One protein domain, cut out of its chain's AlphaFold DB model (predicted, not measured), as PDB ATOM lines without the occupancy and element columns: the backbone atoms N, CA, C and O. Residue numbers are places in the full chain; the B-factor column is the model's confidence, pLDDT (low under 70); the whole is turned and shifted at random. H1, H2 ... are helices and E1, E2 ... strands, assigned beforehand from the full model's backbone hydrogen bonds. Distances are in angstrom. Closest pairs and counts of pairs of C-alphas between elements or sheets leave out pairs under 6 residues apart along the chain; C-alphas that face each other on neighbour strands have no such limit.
ATOM      1  N   LYS A 383      30.355  34.392  12.955       69.00
ATOM      2  CA  LYS A 383      29.275  35.239  13.497       69.00
ATOM      3  C   LYS A 383      28.387  35.749  12.371       69.00
ATOM      4  O   LYS A 383      27.172  35.575  12.441       69.00
ATOM      5  N   THR A 384      29.001  36.279  11.307       66.12
ATOM      6  CA  THR A 384      28.301  36.600  10.052       66.12
ATOM      7  C   THR A 384      27.502  35.387   9.569       66.12
ATOM      8  O   THR A 384      26.287  35.460   9.414       66.12
ATOM      9  N   TYR A 385      28.173  34.252   9.348       68.06
ATOM     10  CA  TYR A 385      27.561  33.098   8.688       68.06
ATOM     11  C   TYR A 385      26.437  32.450   9.513       68.06
ATOM     12  O   TYR A 385      25.477  31.948   8.939       68.06
ATOM     13  N   ILE A 386      26.519  32.467  10.848       67.75
ATOM     14  CA  ILE A 386      25.464  31.920  11.716       67.75
ATOM     15  C   ILE A 386      24.256  32.862  11.794       67.75
ATOM     16  O   ILE A 386      23.136  32.361  11.787       67.75
ATOM     17  N   LYS A 387      24.450  34.190  11.812       68.62
ATOM     18  CA  LYS A 387      23.339  35.158  11.763       68.62
ATOM     19  C   LYS A 387      22.506  34.983  10.482       68.62
ATOM     20  O   LYS A 387      21.296  34.796  10.546       68.62
ATOM     21  N   GLU A 388      23.176  34.934   9.330       65.31
ATOM     22  CA  GLU A 388      22.548  34.729   8.011       65.31
ATOM     23  C   GLU A 388      21.764  33.404   7.909       65.31
ATOM     24  O   GLU A 388      20.785  33.311   7.176       65.31
ATOM     25  N   LEU A 389      22.166  32.364   8.651       63.62
ATOM     26  CA  LEU A 389      21.464  31.073   8.693       63.62
ATOM     27  C   LEU A 389      20.160  31.090   9.513       63.62
ATOM     28  O   LEU A 389      19.465  30.073   9.545       63.62
ATOM     29  N   ILE A 390      19.865  32.186  10.214       63.56
ATOM     30  CA  ILE A 390      18.820  32.263  11.243       63.56
ATOM     31  C   ILE A 390      17.682  33.203  10.858       63.56
ATOM     32  O   ILE A 390      16.524  32.845  11.068       63.56
ATOM     33  N   ASP A 391      17.996  34.353  10.261       59.31
ATOM     34  CA  ASP A 391      17.068  35.467   9.994       59.31
ATOM     35  C   ASP A 391      15.964  35.174   8.932       59.31
ATOM     36  O   ASP A 391      15.400  36.115   8.375       59.31
ATOM     37  N   TYR A 392      15.675  33.906   8.577       56.59
ATOM     38  CA  TYR A 392      15.117  33.579   7.246       56.59
ATOM     39  C   TYR A 392      14.027  32.480   7.168       56.59
ATOM     40  O   TYR A 392      12.928  32.788   6.705       56.59
ATOM     41  N   GLU A 393      14.226  31.221   7.609       51.66
ATOM     42  CA  GLU A 393      13.139  30.209   7.530       51.66
ATOM     43  C   GLU A 393      13.008  29.236   8.720       51.66
ATOM     44  O   GLU A 393      13.881  28.408   8.991       51.66
ATOM     45  N   GLU A 394      11.799  29.198   9.298       51.59
ATOM     46  CA  GLU A 394      11.330  28.320  10.393       51.59
ATOM     47  C   GLU A 394      11.474  26.796  10.145       51.59
ATOM     48  O   GLU A 394      11.167  25.970  11.009       51.59
ATOM     49  N   LYS A 395      11.884  26.385   8.941       52.47
ATOM     50  CA  LYS A 395      11.797  24.999   8.451       52.47
ATOM     51  C   LYS A 395      13.131  24.245   8.514       52.47
ATOM     52  O   LYS A 395      13.133  23.008   8.533       52.47
ATOM     53  N   ILE A 396      14.275  24.937   8.573       57.72
ATOM     54  CA  ILE A 396      15.601  24.318   8.391       57.72
ATOM     55  C   ILE A 396      16.209  23.829   9.720       57.72
ATOM     56  O   ILE A 396      17.130  24.404  10.290       57.72
ATOM     57  N   ARG A 397      15.743  22.670  10.196       66.31
ATOM     58  CA  ARG A 397      16.157  22.063  11.483       66.31
ATOM     59  C   ARG A 397      17.641  21.645  11.587       66.31
ATOM     60  O   ARG A 397      18.133  21.406  12.691       66.31
ATOM     61  N   ARG A 398      18.362  21.516  10.463       70.94
ATOM     62  CA  ARG A 398      19.790  21.127  10.371       70.94
ATOM     63  C   ARG A 398      20.444  21.755   9.136       70.94
ATOM     64  O   ARG A 398      19.898  21.640   8.041       70.94
ATOM     65  N   VAL A 399      21.648  22.303   9.301       70.62
ATOM     66  CA  VAL A 399      22.451  22.935   8.234       70.62
ATOM     67  C   VAL A 399      23.887  22.404   8.222       70.62
ATOM     68  O   VAL A 399      24.315  21.729   9.160       70.62
ATOM     69  N   TYR A 400      24.640  22.727   7.171       72.75
ATOM     70  CA  TYR A 400      26.097  22.584   7.130       72.75
ATOM     71  C   TYR A 400      26.744  23.973   7.192       72.75
ATOM     72  O   TYR A 400      26.226  24.933   6.623       72.75
ATOM     73  N   VAL A 401      27.888  24.066   7.863       72.25
ATOM     74  CA  VAL A 401      28.709  25.276   7.966       72.25
ATOM     75  C   VAL A 401      30.066  25.066   7.303       72.25
ATOM     76  O   VAL A 401      30.562  23.937   7.223       72.25
ATOM     77  N   TYR A 402      30.665  26.148   6.810       72.44
ATOM     78  CA  TYR A 402      31.990  26.103   6.197       72.44
ATOM     79  C   TYR A 402      33.087  25.829   7.243       72.44
ATOM     80  O   TYR A 402      32.948  26.178   8.419       72.44
ATOM     81  N   CYS A 403      34.188  25.187   6.844       72.25
ATOM     82  CA  CYS A 403      35.264  24.889   7.784       72.25
ATOM     83  C   CYS A 403      36.178  26.090   8.028       72.25
ATOM     84  O   CYS A 403      36.691  26.691   7.088       72.25
ATOM     85  N   ASN A 404      36.520  26.310   9.293       71.88
ATOM     86  CA  ASN A 404      37.648  27.129   9.720       71.88
ATOM     87  C   ASN A 404      38.712  26.254  10.409       71.88
ATOM     88  O   ASN A 404      38.584  25.032  10.496       71.88
ATOM     89  N   GLU A 405      39.771  26.861  10.945       74.06
ATOM     90  CA  GLU A 405      40.838  26.114  11.629       74.06
ATOM     91  C   GLU A 405      40.368  25.372  12.895       74.06
ATOM     92  O   GLU A 405      40.916  24.317  13.217       74.06
ATOM     93  N   LYS A 406      39.325  25.870  13.580       77.62
ATOM     94  CA  LYS A 406      38.769  25.278  14.811       77.62
ATOM     95  C   LYS A 406      38.057  23.953  14.517       77.62
ATOM     96  O   LYS A 406      38.230  22.979  15.249       77.62
ATOM     97  N   ASN A 407      37.283  23.903  13.430       79.94
ATOM     98  CA  ASN A 407      36.420  22.770  13.084       79.94
ATOM     99  C   ASN A 407      36.981  21.861  11.961       79.94
ATOM    100  O   ASN A 407      36.440  20.777  11.739       79.94
ATOM    101  N   PHE A 408      38.087  22.223  11.290       79.31
ATOM    102  CA  PHE A 408      38.631  21.523  10.106       79.31
ATOM    103  C   PHE A 408      38.824  20.004  10.277       79.31
ATOM    104  O   PHE A 408      38.689  19.244   9.315       79.31
ATOM    105  N   LYS A 409      39.135  19.518  11.486       85.19
ATOM    106  CA  LYS A 409      39.265  18.074  11.771       85.19
ATOM    107  C   LYS A 409      37.924  17.321  11.803       85.19
ATOM    108  O   LYS A 409      37.917  16.110  11.603       85.19
ATOM    109  N   LEU A 410      36.803  18.016  12.003       85.69
ATOM    110  CA  LEU A 410      35.452  17.443  12.052       85.69
ATOM    111  C   LEU A 410      34.833  17.224  10.660       85.69
ATOM    112  O   LEU A 410      33.850  16.488  10.558       85.69
ATOM    113  N   ARG A 411      35.398  17.846   9.610       84.62
ATOM    114  CA  ARG A 411      34.890  17.855   8.222       84.62
ATOM    115  C   ARG A 411      34.455  16.470   7.723       84.62
ATOM    116  O   ARG A 411      35.179  15.474   7.873       84.62
ATOM    117  N   GLN A 412      33.278  16.403   7.102       79.25
ATOM    118  CA  GLN A 412      32.724  15.148   6.584       79.25
ATOM    119  C   GLN A 412      33.007  14.958   5.091       79.25
ATOM    120  O   GLN A 412      33.302  15.901   4.359       79.25
ATOM    121  N   LYS A 413      32.961  13.700   4.650       75.50
ATOM    122  CA  LYS A 413      32.957  13.327   3.236       75.50
ATOM    123  C   LYS A 413      31.661  13.801   2.575       75.50
ATOM    124  O   LYS A 413      30.683  14.106   3.245       75.50
ATOM    125  N   GLU A 414      31.671  13.824   1.251       60.44
ATOM    126  CA  GLU A 414      30.552  14.234   0.404       60.44
ATOM    127  C   GLU A 414      29.301  13.363   0.650       60.44
ATOM    128  O   GLU A 414      29.253  12.198   0.258       60.44
ATOM    129  N   ILE A 415      28.299  13.914   1.350       54.25
ATOM    130  CA  ILE A 415      27.037  13.232   1.684       54.25
ATOM    131  C   ILE A 415      25.998  13.573   0.610       54.25
ATOM    132  O   ILE A 415      25.251  14.545   0.713       54.25
ATOM    133  N   THR A 416      25.927  12.731  -0.417       45.41
ATOM    134  CA  THR A 416      25.096  12.879  -1.631       45.41
ATOM    135  C   THR A 416      23.576  12.761  -1.414       45.41
ATOM    136  O   THR A 416      22.830  12.558  -2.369       45.41
ATOM    137  N   HIS A 417      23.088  12.832  -0.173       42.31
ATOM    138  CA  HIS A 417      21.664  12.687   0.168       42.31
ATOM    139  C   HIS A 417      21.022  13.955   0.743       42.31
ATOM    140  O   HIS A 417      19.798  14.026   0.813       42.31
ATOM    141  N   TYR A 418      21.803  14.979   1.099       48.50
ATOM    142  CA  TYR A 418      21.247  16.277   1.479       48.50
ATOM    143  C   TYR A 418      21.193  17.212   0.271       48.50
ATOM    144  O   TYR A 418      22.136  17.960   0.023       48.50
ATOM    145  N   LYS A 419      20.040  17.247  -0.415       40.78
ATOM    146  CA  LYS A 419      19.703  18.328  -1.367       40.78
ATOM    147  C   LYS A 419      19.799  19.725  -0.729       40.78
ATOM    148  O   LYS A 419      19.964  20.713  -1.430       40.78
ATOM    149  N   ASN A 420      19.784  19.805   0.604       41.75
ATOM    150  CA  ASN A 420      19.994  21.024   1.383       41.75
ATOM    151  C   ASN A 420      21.319  21.755   1.089       41.75
ATOM    152  O   ASN A 420      21.440  22.908   1.489       41.75
ATOM    153  N   SER A 421      22.288  21.159   0.379       41.50
ATOM    154  CA  SER A 421      23.408  21.933  -0.174       41.50
ATOM    155  C   SER A 421      22.925  23.035  -1.120       41.50
ATOM    156  O   SER A 421      23.413  24.150  -1.030       41.50
ATOM    157  N   GLU A 422      21.929  22.765  -1.971       40.94
ATOM    158  CA  GLU A 422      21.326  23.778  -2.850       40.94
ATOM    159  C   GLU A 422      20.501  24.798  -2.048       40.94
ATOM    160  O   GLU A 422      20.430  25.963  -2.420       40.94
ATOM    161  N   PHE A 423      19.940  24.394  -0.903       40.00
ATOM    162  CA  PHE A 423      19.108  25.249  -0.047       40.00
ATOM    163  C   PHE A 423      19.930  26.261   0.770       40.00
ATOM    164  O   PHE A 423      19.508  27.397   0.933       40.00
ATOM    165  N   ILE A 424      21.138  25.887   1.214       45.81
ATOM    166  CA  ILE A 424      22.121  26.816   1.810       45.81
ATOM    167  C   ILE A 424      22.671  27.792   0.746       45.81
ATOM    168  O   ILE A 424      23.090  28.897   1.067       45.81
ATOM    169  N   LEU A 425      22.667  27.389  -0.529       42.84
ATOM    170  CA  LEU A 425      23.282  28.127  -1.639       42.84
ATOM    171  C   LEU A 425      22.312  29.041  -2.407       42.84
ATOM    172  O   LEU A 425      22.747  30.057  -2.949       42.84
ATOM    173  N   GLY A 426      21.015  28.720  -2.440       42.97
ATOM    174  CA  GLY A 426      19.966  29.606  -2.961       42.97
ATOM    175  C   GLY A 426      19.722  30.838  -2.082       42.97
ATOM    176  O   GLY A 426      19.202  31.837  -2.568       42.97
ATOM    177  N   TRP A 427      20.158  30.773  -0.821       44.84
ATOM    178  CA  TRP A 427      19.983  31.808   0.198       44.84
ATOM    179  C   TRP A 427      21.039  32.930   0.181       44.84
ATOM    180  O   TRP A 427      20.910  33.898   0.919       44.84
ATOM    181  N   TRP A 428      22.072  32.844  -0.667       48.78
ATOM    182  CA  TRP A 428      23.060  33.918  -0.894       48.78
ATOM    183  C   TRP A 428      22.866  34.530  -2.296       48.78
ATOM    184  O   TRP A 428      23.739  34.459  -3.164       48.78
ATOM    185  N   SER A 429      21.685  35.105  -2.536       40.53
ATOM    186  CA  SER A 429      21.258  35.735  -3.800       40.53
ATOM    187  C   SER A 429      22.116  36.949  -4.191       40.53
ATOM    188  O   SER A 429      22.618  37.029  -5.321       40.53
ATOM    189  N   SER A 430      22.384  37.836  -3.239       44.66
ATOM    190  CA  SER A 430      23.322  38.967  -3.338       44.66
ATOM    191  C   SER A 430      24.760  38.483  -3.548       44.66
ATOM    192  O   SER A 430      25.526  39.071  -4.308       44.66
ATOM    193  N   VAL A 431      25.117  37.349  -2.942       50.72
ATOM    194  CA  VAL A 431      26.509  36.932  -2.705       50.72
ATOM    195  C   VAL A 431      26.868  35.627  -3.448       50.72
ATOM    196  O   VAL A 431      27.677  34.818  -2.981       50.72
ATOM    197  N   ARG A 432      26.295  35.414  -4.648       50.25
ATOM    198  CA  ARG A 432      26.535  34.220  -5.498       50.25
ATOM    199  C   ARG A 432      28.016  33.883  -5.673       50.25
ATOM    200  O   ARG A 432      28.385  32.712  -5.653       50.25
ATOM    201  N   PHE A 433      28.875  34.895  -5.763       52.81
ATOM    202  CA  PHE A 433      30.314  34.717  -5.957       52.81
ATOM    203  C   PHE A 433      31.014  33.919  -4.847       52.81
ATOM    204  O   PHE A 433      32.055  33.304  -5.104       52.81
ATOM    205  N   ILE A 434      30.440  33.838  -3.637       55.00
ATOM    206  CA  ILE A 434      31.009  33.024  -2.551       55.00
ATOM    207  C   ILE A 434      30.749  31.514  -2.719       55.00
ATOM    208  O   ILE A 434      31.486  30.706  -2.147       55.00
ATOM    209  N   HIS A 435      29.859  31.094  -3.631       54.12
ATOM    210  CA  HIS A 435      29.771  29.690  -4.083       54.12
ATOM    211  C   HIS A 435      31.152  29.152  -4.495       54.12
ATOM    212  O   HIS A 435      31.533  28.053  -4.097       54.12
ATOM    213  N   SER A 436      31.954  29.966  -5.195       50.62
ATOM    214  CA  SER A 436      33.310  29.609  -5.651       50.62
ATOM    215  C   SER A 436      34.329  29.351  -4.526       50.62
ATOM    216  O   SER A 436      35.364  28.728  -4.762       50.62
ATOM    217  N   ILE A 437      34.026  29.784  -3.299       54.47
ATOM    218  CA  ILE A 437      34.845  29.594  -2.089       54.47
ATOM    219  C   ILE A 437      34.367  28.357  -1.316       54.47
ATOM    220  O   ILE A 437      35.166  27.552  -0.824       54.47
ATOM    221  N   LEU A 438      33.044  28.174  -1.263       54.50
ATOM    222  CA  LEU A 438      32.386  26.984  -0.720       54.50
ATOM    223  C   LEU A 438      32.744  25.725  -1.542       54.50
ATOM    224  O   LEU A 438      32.859  24.626  -0.990       54.50
ATOM    225  N   GLU A 439      33.049  25.891  -2.835       51.91
ATOM    226  CA  GLU A 439      33.587  24.857  -3.732       51.91
ATOM    227  C   GLU A 439      34.917  24.221  -3.289       51.91
ATOM    228  O   GLU A 439      35.250  23.136  -3.771       51.91
ATOM    229  N   GLU A 440      35.642  24.779  -2.308       53.88
ATOM    230  CA  GLU A 440      36.780  24.083  -1.675       53.88
ATOM    231  C   GLU A 440      36.349  22.813  -0.878       53.88
ATOM    232  O   GLU A 440      37.192  22.142  -0.274       53.88
ATOM    233  N   LYS A 441      35.048  22.456  -0.899       59.00
ATOM    234  CA  LYS A 441      34.407  21.252  -0.324       59.00
ATOM    235  C   LYS A 441      34.711  21.038   1.161       59.00
ATOM    236  O   LYS A 441      34.948  19.916   1.619       59.00
ATOM    237  N   ARG A 442      34.699  22.124   1.934       68.06
ATOM    238  CA  ARG A 442      35.008  22.114   3.367       68.06
ATOM    239  C   ARG A 442      33.768  22.371   4.212       68.06
ATOM    240  O   ARG A 442      33.616  23.458   4.751       68.06
ATOM    241  N   ASN A 443      32.932  21.351   4.391       73.06
ATOM    242  CA  ASN A 443      31.702  21.473   5.178       73.06
ATOM    243  C   ASN A 443      31.740  20.614   6.456       73.06
ATOM    244  O   ASN A 443      32.234  19.479   6.461       73.06
ATOM    245  N   VAL A 444      31.172  21.159   7.534       78.94
ATOM    246  CA  VAL A 444      30.868  20.470   8.795       78.94
ATOM    247  C   VAL A 444      29.364  20.582   9.036       78.94
ATOM    248  O   VAL A 444      28.812  21.673   8.956       78.94
ATOM    249  N   LEU A 445      28.675  19.483   9.334       80.38
ATOM    250  CA  LEU A 445      27.301  19.518   9.836       80.38
ATOM    251  C   LEU A 445      27.251  20.408  11.089       80.38
ATOM    252  O   LEU A 445      28.083  20.254  11.981       80.38
ATOM    253  N   PHE A 446      26.294  21.328  11.180       81.69
ATOM    254  CA  PHE A 446      26.167  22.180  12.360       81.69
ATOM    255  C   PHE A 446      25.809  21.323  13.588       81.69
ATOM    256  O   PHE A 446      24.891  20.500  13.479       81.69
ATOM    257  N   PRO A 447      26.496  21.461  14.744       86.44
ATOM    258  CA  PRO A 447      26.236  20.609  15.906       86.44
ATOM    259  C   PRO A 447      24.802  20.722  16.426       86.44
ATOM    260  O   PRO A 447      24.154  19.704  16.674       86.44
ATOM    261  N   PHE A 448      24.277  21.940  16.522       85.31
ATOM    262  CA  PHE A 448      22.961  22.210  17.091       85.31
ATOM    263  C   PHE A 448      21.818  21.863  16.123       85.31
ATOM    264  O   PHE A 448      22.009  21.681  14.916       85.31
ATOM    265  N   TYR A 449      20.618  21.743  16.681       82.50
ATOM    266  CA  TYR A 449      19.358  21.547  15.963       82.50
ATOM    267  C   TYR A 449      18.498  22.803  16.128       82.50
ATOM    268  O   TYR A 449      18.257  23.206  17.265       82.50
ATOM    269  N   PHE A 450      18.035  23.421  15.043       77.81
ATOM    270  CA  PHE A 450      17.190  24.617  15.143       77.81
ATOM    271  C   PHE A 450      15.783  24.248  15.626       77.81
ATOM    272  O   PHE A 450      15.166  23.316  15.101       77.81
ATOM    273  N   VAL A 451      15.300  24.959  16.649       79.56
ATOM    274  CA  VAL A 451      13.951  24.807  17.224       79.56
ATOM    275  C   VAL A 451      13.055  25.950  16.750       79.56
ATOM    276  O   VAL A 451      11.916  25.711  16.362       79.56
ATOM    277  N   ASN A 452      13.592  27.171  16.757       76.88
ATOM    278  CA  ASN A 452      13.046  28.390  16.157       76.88
ATOM    279  C   ASN A 452      14.198  29.396  15.941       76.88
ATOM    280  O   ASN A 452      15.336  29.111  16.320       76.88
ATOM    281  N   GLU A 453      13.899  30.570  15.385       72.44
ATOM    282  CA  GLU A 453      14.852  31.666  15.117       72.44
ATOM    283  C   GLU A 453      15.770  32.009  16.308       72.44
ATOM    284  O   GLU A 453      16.936  32.343  16.131       72.44
ATOM    285  N   LYS A 454      15.275  31.912  17.549       82.81
ATOM    286  CA  LYS A 454      16.006  32.349  18.755       82.81
ATOM    287  C   LYS A 454      16.448  31.197  19.651       82.81
ATOM    288  O   LYS A 454      16.963  31.435  20.742       82.81
ATOM    289  N   THR A 455      16.260  29.949  19.215       84.12
ATOM    290  CA  THR A 455      16.490  28.759  20.044       84.12
ATOM    291  C   THR A 455      17.060  27.597  19.239       84.12
ATOM    292  O   THR A 455      16.426  27.077  18.316       84.12
ATOM    293  N   VAL A 456      18.227  27.109  19.660       86.44
ATOM    294  CA  VAL A 456      18.841  25.880  19.140       86.44
ATOM    295  C   VAL A 456      19.030  24.848  20.254       86.44
ATOM    296  O   VAL A 456      19.178  25.202  21.419       86.44
ATOM    297  N   ARG A 457      19.038  23.556  19.918       88.12
ATOM    298  CA  ARG A 457      19.090  22.446  20.884       88.12
ATOM    299  C   ARG A 457      20.356  21.604  20.737       88.12
ATOM    300  O   ARG A 457      20.712  21.186  19.631       88.12
ATOM    301  N   TRP A 458      20.999  21.313  21.866       91.69
ATOM    302  CA  TRP A 458      22.144  20.408  21.992       91.69
ATOM    303  C   TRP A 458      22.078  19.664  23.332       91.69
ATOM    304  O   TRP A 458      22.645  20.081  24.341       91.69
ATOM    305  N   ASN A 459      21.345  18.551  23.325       88.94
ATOM    306  CA  ASN A 459      21.233  17.612  24.441       88.94
ATOM    307  C   ASN A 459      21.953  16.286  24.121       88.94
ATOM    308  O   ASN A 459      22.489  16.103  23.024       88.94
ATOM    309  N   GLU A 460      21.974  15.347  25.067       87.81
ATOM    310  CA  GLU A 460      22.738  14.095  24.952       87.81
ATOM    311  C   GLU A 460      22.300  13.255  23.742       87.81
ATOM    312  O   GLU A 460      23.135  12.877  22.918       87.81
ATOM    313  N   LYS A 461      20.981  13.078  23.558       86.75
ATOM    314  CA  LYS A 461      20.360  12.382  22.410       86.75
ATOM    315  C   LYS A 461      20.799  12.994  21.069       86.75
ATOM    316  O   LYS A 461      21.011  12.266  20.098       86.75
ATOM    317  N   ILE A 462      20.977  14.315  20.994       87.06
ATOM    318  CA  ILE A 462      21.488  15.008  19.798       87.06
ATOM    319  C   ILE A 462      23.002  14.798  19.635       87.06
ATOM    320  O   ILE A 462      23.450  14.489  18.525       87.06
ATOM    321  N   ARG A 463      23.783  14.919  20.717       91.31
ATOM    322  CA  ARG A 463      25.248  14.776  20.717       91.31
ATOM    323  C   ARG A 463      25.702  13.371  20.326       91.31
ATOM    324  O   ARG A 463      26.576  13.236  19.471       91.31
ATOM    325  N   GLU A 464      25.092  12.328  20.883       90.12
ATOM    326  CA  GLU A 464      25.401  10.933  20.537       90.12
ATOM    327  C   GLU A 464      25.143  10.638  19.057       90.12
ATOM    328  O   GLU A 464      26.009  10.097  18.363       90.12
ATOM    329  N   ASN A 465      23.973  11.038  18.549       87.88
ATOM    330  CA  ASN A 465      23.615  10.846  17.144       87.88
ATOM    331  C   ASN A 465      24.534  11.643  16.208       87.88
ATOM    332  O   ASN A 465      24.955  11.114  15.175       87.88
ATOM    333  N   TYR A 466      24.911  12.870  16.585       89.31
ATOM    334  CA  TYR A 466      25.889  13.664  15.844       89.31
ATOM    335  C   TYR A 466      27.261  12.972  15.802       89.31
ATOM    336  O   TYR A 466      27.821  12.809  14.718       89.31
ATOM    337  N   ILE A 467      27.791  12.507  16.943       91.12
ATOM    338  CA  ILE A 467      29.076  11.788  16.996       91.12
ATOM    339  C   ILE A 467      29.009  10.533  16.120       91.12
ATOM    340  O   ILE A 467      29.859  10.348  15.248       91.12
ATOM    341  N   LYS A 468      27.969   9.707  16.280       89.31
ATOM    342  CA  LYS A 468      27.756   8.463  15.520       89.31
ATOM    343  C   LYS A 468      27.709   8.698  14.004       89.31
ATOM    344  O   LYS A 468      28.292   7.919  13.246       89.31
ATOM    345  N   PHE A 469      27.052   9.769  13.555       87.44
ATOM    346  CA  PHE A 469      26.956  10.133  12.139       87.44
ATOM    347  C   PHE A 469      28.262  10.741  11.604       87.44
ATOM    348  O   PHE A 469      28.859  10.221  10.655       87.44
ATOM    349  N   CYS A 470      28.745  11.818  12.223       87.88
ATOM    350  CA  CYS A 470      29.886  12.579  11.725       87.88
ATOM    351  C   CYS A 470      31.203  11.799  11.841       87.88
ATOM    352  O   CYS A 470      32.009  11.848  10.913       87.88
ATOM    353  N   TYR A 471      31.407  10.994  12.892       89.31
ATOM    354  CA  TYR A 471      32.602  10.149  13.015       89.31
ATOM    355  C   TYR A 471      32.659   9.043  11.947       89.31
ATOM    356  O   TYR A 471      33.736   8.759  11.417       89.31
ATOM    357  N   LYS A 472      31.516   8.450  11.565       87.69
ATOM    358  CA  LYS A 472      31.431   7.487  10.445       87.69
ATOM    359  C   LYS A 472      31.796   8.156   9.111       87.69
ATOM    360  O   LYS A 472      32.576   7.610   8.317       87.69
ATOM    361  N   ASN A 473      31.270   9.361   8.903       85.75
ATOM    362  CA  ASN A 473      31.375  10.115   7.655       85.75
ATOM    363  C   ASN A 473      32.618  11.020   7.557       85.75
ATOM    364  O   ASN A 473      32.819  11.635   6.515       85.75
ATOM    365  N   ARG A 474      33.480  11.093   8.581       88.19
ATOM    366  CA  ARG A 474      34.674  11.961   8.606       88.19
ATOM    367  C   ARG A 474      35.627  11.735   7.424       88.19
ATOM    368  O   ARG A 474      35.870  10.587   7.016       88.19
ATOM    369  N   VAL A 475      36.220  12.822   6.921       84.50
ATOM    370  CA  VAL A 475      37.317  12.762   5.932       84.50
ATOM    371  C   VAL A 475      38.584  12.205   6.576       84.50
ATOM    372  O   VAL A 475      39.211  11.310   6.014       84.50
ATOM    373  N   ASP A 476      38.940  12.719   7.754       85.38
ATOM    374  CA  ASP A 476      40.169  12.366   8.464       85.38
ATOM    375  C   ASP A 476      40.053  10.980   9.111       85.38
ATOM    376  O   ASP A 476      39.481  10.817  10.189       85.38
ATOM    377  N   ARG A 477      40.550   9.948   8.420       86.75
ATOM    378  CA  ARG A 477      40.471   8.564   8.906       86.75
ATOM    379  C   ARG A 477      41.387   8.287  10.098       86.75
ATOM    380  O   ARG A 477      41.048   7.403  10.881       86.75
ATOM    381  N   ASN A 478      42.465   9.048  10.265       89.81
ATOM    382  CA  ASN A 478      43.456   8.823  11.320       89.81
ATOM    383  C   ASN A 478      42.929   9.268  12.690       89.81
ATOM    384  O   ASN A 478      43.292   8.688  13.707       89.81
ATOM    385  N   LEU A 479      42.034  10.260  12.704       90.44
ATOM    386  CA  LEU A 479      41.369  10.744  13.907       90.44
ATOM    387  C   LEU A 479      40.562   9.630  14.599       90.44
ATOM    388  O   LEU A 479      39.671   9.032  13.979       90.44
ATOM    389  N   THR A 480      40.837   9.375  15.879       93.19
ATOM    390  CA  THR A 480      40.083   8.425  16.716       93.19
ATOM    391  C   THR A 480      38.758   9.017  17.203       93.19
ATOM    392  O   THR A 480      38.548  10.231  17.180       93.19
ATOM    393  N   GLN A 481      37.846   8.172  17.698       92.12
ATOM    394  CA  GLN A 481      36.559   8.642  18.223       92.12
ATOM    395  C   GLN A 481      36.731   9.532  19.463       92.12
ATOM    396  O   GLN A 481      36.004  10.508  19.614       92.12
ATOM    397  N   LYS A 482      37.725   9.242  20.318       92.75
ATOM    398  CA  LYS A 482      38.028  10.050  21.508       92.75
ATOM    399  C   LYS A 482      38.497  11.455  21.120       92.75
ATOM    400  O   LYS A 482      37.998  12.434  21.666       92.75
ATOM    401  N   GLU A 483      39.403  11.565  20.150       92.44
ATOM    402  CA  GLU A 483      39.866  12.864  19.647       92.44
ATOM    403  C   GLU A 483      38.763  13.625  18.906       92.44
ATOM    404  O   GLU A 483      38.622  14.829  19.111       92.44
ATOM    405  N   PHE A 484      37.956  12.941  18.084       92.56
ATOM    406  CA  PHE A 484      36.808  13.550  17.406       92.56
ATOM    407  C   PHE A 484      35.844  14.186  18.415       92.56
ATOM    408  O   PHE A 484      35.465  15.342  18.241       92.56
ATOM    409  N   THR A 485      35.503  13.469  19.490       92.94
ATOM    410  CA  THR A 485      34.647  13.985  20.567       92.94
ATOM    411  C   THR A 485      35.280  15.191  21.270       92.94
ATOM    412  O   THR A 485      34.620  16.214  21.398       92.94
ATOM    413  N   ILE A 486      36.571  15.142  21.627       93.50
ATOM    414  CA  ILE A 486      37.271  16.275  22.269       93.50
ATOM    415  C   ILE A 486      37.284  17.532  21.378       93.50
ATOM    416  O   ILE A 486      37.164  18.648  21.877       93.50
ATOM    417  N   ILE A 487      37.438  17.374  20.059       91.94
ATOM    418  CA  ILE A 487      37.413  18.502  19.112       91.94
ATOM    419  C   ILE A 487      35.983  19.026  18.933       91.94
ATOM    420  O   ILE A 487      35.787  20.237  18.860       91.94
ATOM    421  N   LEU A 488      34.989  18.136  18.888       92.75
ATOM    422  CA  LEU A 488      33.577  18.503  18.808       92.75
ATOM    423  C   LEU A 488      33.129  19.295  20.036       92.75
ATOM    424  O   LEU A 488      32.535  20.354  19.870       92.75
ATOM    425  N   ASP A 489      33.425  18.811  21.241       92.56
ATOM    426  CA  ASP A 489      32.991  19.457  22.481       92.56
ATOM    427  C   ASP A 489      33.597  20.867  22.596       92.56
ATOM    428  O   ASP A 489      32.871  21.829  22.827       92.56
ATOM    429  N   ARG A 490      34.890  21.034  22.269       92.38
ATOM    430  CA  ARG A 490      35.540  22.357  22.163       92.38
ATOM    431  C   ARG A 490      34.912  23.265  21.103       92.38
ATOM    432  O   ARG A 490      34.866  24.480  21.286       92.38
ATOM    433  N   TYR A 491      34.469  22.705  19.976       90.38
ATOM    434  CA  TYR A 491      33.817  23.486  18.923       90.38
ATOM    435  C   TYR A 491      32.408  23.930  19.341       90.38
ATOM    436  O   TYR A 491      32.034  25.074  19.100       90.38
ATOM    437  N   VAL A 492      31.669  23.068  20.043       90.56
ATOM    438  CA  VAL A 492      30.381  23.392  20.671       90.56
ATOM    439  C   VAL A 492      30.550  24.474  21.739       90.56
ATOM    440  O   VAL A 492      29.855  25.478  21.668       90.56
ATOM    441  N   GLU A 493      31.495  24.335  22.674       91.38
ATOM    442  CA  GLU A 493      31.784  25.339  23.719       91.38
ATOM    443  C   GLU A 493      32.113  26.727  23.158       91.38
ATOM    444  O   GLU A 493      31.836  27.747  23.795       91.38
ATOM    445  N   TYR A 494      32.745  26.771  21.985       89.25
ATOM    446  CA  TYR A 494      32.991  28.006  21.258       89.25
ATOM    447  C   TYR A 494      31.700  28.539  20.618       89.25
ATOM    448  O   TYR A 494      31.325  29.674  20.896       89.25
ATOM    449  N   LEU A 495      30.979  27.722  19.841       87.00
ATOM    450  CA  LEU A 495      29.724  28.135  19.204       87.00
ATOM    451  C   LEU A 495      28.667  28.588  20.225       87.00
ATOM    452  O   LEU A 495      27.958  29.551  19.966       87.00
ATOM    453  N   GLU A 496      28.590  27.975  21.410       88.81
ATOM    454  CA  GLU A 496      27.701  28.407  22.502       88.81
ATOM    455  C   GLU A 496      27.983  29.825  23.026       88.81
ATOM    456  O   GLU A 496      27.137  30.383  23.729       88.81
ATOM    457  N   LYS A 497      29.155  30.403  22.735       88.56
ATOM    458  CA  LYS A 497      29.487  31.803  23.045       88.56
ATOM    459  C   LYS A 497      29.047  32.706  21.901       88.56
ATOM    460  O   LYS A 497      28.247  33.605  22.133       88.56
ATOM    461  N   GLU A 498      29.464  32.385  20.675       84.88
ATOM    462  CA  GLU A 498      29.094  33.128  19.461       84.88
ATOM    463  C   GLU A 498      27.565  33.256  19.324       84.88
ATOM    464  O   GLU A 498      27.054  34.347  19.092       84.88
ATOM    465  N   LEU A 499      26.832  32.157  19.550       85.69
ATOM    466  CA  LEU A 499      25.366  32.102  19.517       85.69
ATOM    467  C   LEU A 499      24.720  33.051  20.539       85.69
ATOM    468  O   LEU A 499      23.738  33.718  20.222       85.69
ATOM    469  N   LYS A 500      25.275  33.147  21.754       86.44
ATOM    470  CA  LYS A 500      24.755  34.039  22.805       86.44
ATOM    471  C   LYS A 500      25.025  35.507  22.501       86.44
ATOM    472  O   LYS A 500      24.172  36.337  22.794       86.44
ATOM    473  N   GLU A 501      26.175  35.826  21.911       84.88
ATOM    474  CA  GLU A 501      26.517  37.200  21.521       84.88
ATOM    475  C   GLU A 501      25.563  37.762  20.456       84.88
ATOM    476  O   GLU A 501      25.286  38.958  20.469       84.88
ATOM    477  N   ILE A 502      25.003  36.906  19.595       80.62
ATOM    478  CA  ILE A 502      23.959  37.271  18.618       80.62
ATOM    479  C   ILE A 502      22.527  36.932  19.096       80.62
ATOM    480  O   ILE A 502      21.592  36.922  18.302       80.62
ATOM    481  N   GLY A 503      22.332  36.696  20.402       84.12
ATOM    482  CA  GLY A 503      21.008  36.649  21.044       84.12
ATOM    483  C   GLY A 503      20.269  35.302  21.039       84.12
ATOM    484  O   GLY A 503      19.072  35.273  21.324       84.12
ATOM    485  N   ILE A 504      20.945  34.188  20.739       83.88
ATOM    486  CA  ILE A 504      20.327  32.862  20.577       83.88
ATOM    487  C   ILE A 504      20.466  32.022  21.852       83.88
ATOM    488  O   ILE A 504      21.546  31.892  22.434       83.88
ATOM    489  N   ASN A 505      19.370  31.382  22.257       87.19
ATOM    490  CA  ASN A 505      19.332  30.450  23.378       87.19
ATOM    491  C   ASN A 505      19.767  29.027  22.969       87.19
ATOM    492  O   ASN A 505      19.475  28.561  21.866       87.19
ATOM    493  N   VAL A 506      20.417  28.309  23.891       88.12
ATOM    494  CA  VAL A 506      20.891  26.929  23.697       88.12
ATOM    495  C   VAL A 506      20.200  25.993  24.692       88.12
ATOM    496  O   VAL A 506      20.599  25.876  25.851       88.12
ATOM    497  N   GLU A 507      19.176  25.280  24.227       88.56
ATOM    498  CA  GLU A 507      18.487  24.246  24.998       88.56
ATOM    499  C   GLU A 507      19.369  23.001  25.173       88.56
ATOM    500  O   GLU A 507      19.671  22.291  24.209       88.56
ATOM    501  N   LYS A 508      19.714  22.676  26.424       82.62
ATOM    502  CA  LYS A 508      20.431  21.433  26.777       82.62
ATOM    503  C   LYS A 508      19.535  20.334  27.355       82.62
ATOM    504  O   LYS A 508      20.003  19.226  27.601       82.62
ATOM    505  N   ASN A 509      18.251  20.621  27.566       73.88
ATOM    506  CA  ASN A 509      17.342  19.729  28.282       73.88
ATOM    507  C   ASN A 509      16.991  18.466  27.475       73.88
ATOM    508  O   ASN A 509      16.697  18.513  26.276       73.88
ATOM    509  N   ASN A 510      16.941  17.328  28.168       52.44
ATOM    510  CA  ASN A 510      16.360  16.085  27.662       52.44
ATOM    511  C   ASN A 510      14.824  16.138  27.785       52.44
ATOM    512  O   ASN A 510      14.242  15.488  28.652       52.44
ATOM    513  N   ILE A 511      14.166  16.918  26.918       47.12
ATOM    514  CA  ILE A 511      12.713  16.794  26.725       47.12
ATOM    515  C   ILE A 511      12.436  15.379  26.196       47.12
ATOM    516  O   ILE A 511      13.078  14.931  25.240       47.12
ATOM    517  N   ARG A 512      11.533  14.656  26.867       41.62
ATOM    518  CA  ARG A 512      11.113  13.303  26.487       41.62
ATOM    519  C   ARG A 512      10.013  13.365  25.427       41.62
ATOM    520  O   ARG A 512       8.843  13.249  25.768       41.62
ATOM    521  N   ASP A 513      10.452  13.458  24.176       36.28
ATOM    522  CA  ASP A 513       9.717  13.054  22.969       36.28
ATOM    523  C   ASP A 513      10.565  12.021  22.193       36.28
ATOM    524  O   ASP A 513      11.783  12.278  21.978       36.28
TER     525      ASP A 513
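This is residues 383 to 513 of the 513 residues of an uncharacterized protein of Fusobacterium mortiferum ATCC 9817 (UniProt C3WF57). The two longest helices, H4 and H5, meet near one end of each as a V, and a small three-stranded sheet, E3, E4 and E5, lies between the V's open ends. Near the middle of the domain sits a short pair of strands, E1 and E2, while H2 and H3 lie away from the V, at the other end of the longest axis. The printed part has 131 residues with five named helices and five named strands, in the order H1 E1 H2 H3 E2 E3 E4 H4 H5 E5; the class is mixed, helices and strands. The larger sheet runs E3, E4, E5 and is mixed, and E1 and E2 are antiparallel. The whole is compact, with a radius of gyration of the C-alphas of 14.6 A and spans of 40 by 34 by 27 A.

Find C-alpha 383 at (29.275, 35.239, 13.497), where H1, residues 383 to 388, begins. Next come E1, residues 400 to 402, H2, residues 420 to 426, and H3, residues 432 to 438. E2 is residues 443 to 445, E3 449 to 452 and E4 455 to 457. H4, residues 460 to 473, is 19.7 A long. H5, residues 481 to 501, runs 30.5 A from its first C-alpha to C-alpha 501 at (26.517, 37.200, 21.521), and E5, residues 505 to 507, ends at C-alpha 507 at (18.487, 24.246, 24.998).

Look first at the hairpin E3 and E4, antiparallel, with N 457 and O 449 2.8 A apart. E4 and E5 are parallel, with N 507 and O 456 at 2.8 A. E4, H4, H5 and E5 form a strand-helix-strand unit, parallel neighbour strands with helices between, and its crossover is right-handed. H5 only grazes this sheet, with residues 495 to 500. H4, with residues 467 to 471 alone, touches H5 at a steep tilt of 57 degrees, opposite ways; the closest C-alphas, of Tyr 471 and Gln 481, are 6.7 A apart. H1 only just touches H5, with 3 pairs of C-alphas within 8 A, the closest those of Lys 383 and Glu 498 at 6.3 A. In E1 and E2, antiparallel, find N 401 and O 444 at 2.8 A. H2 and H3 are close but not clearly touching, the C-alphas of Leu 425 and His 435 being closest at 7.1 A. Every O i to N i+4 pair is within hydrogen-bond range in H1 and H2, against 8 of 10 in H4, 15 of 17 in H5 and 1 of 3 in H3, where 4 of 4 O i to N i+3 pairs are.

The farthest C-alphas, of Phe 433 and Arg 512, are 43.4 A apart. The printed part has no cut and ends at the chain's last residue, 513. The links H1 to E1 and E1 to H2 are long. Mean pLDDT of the printed part is 73.0; look for values under 70 at residues 383 to 397, 414 to 442 and 510 to 513.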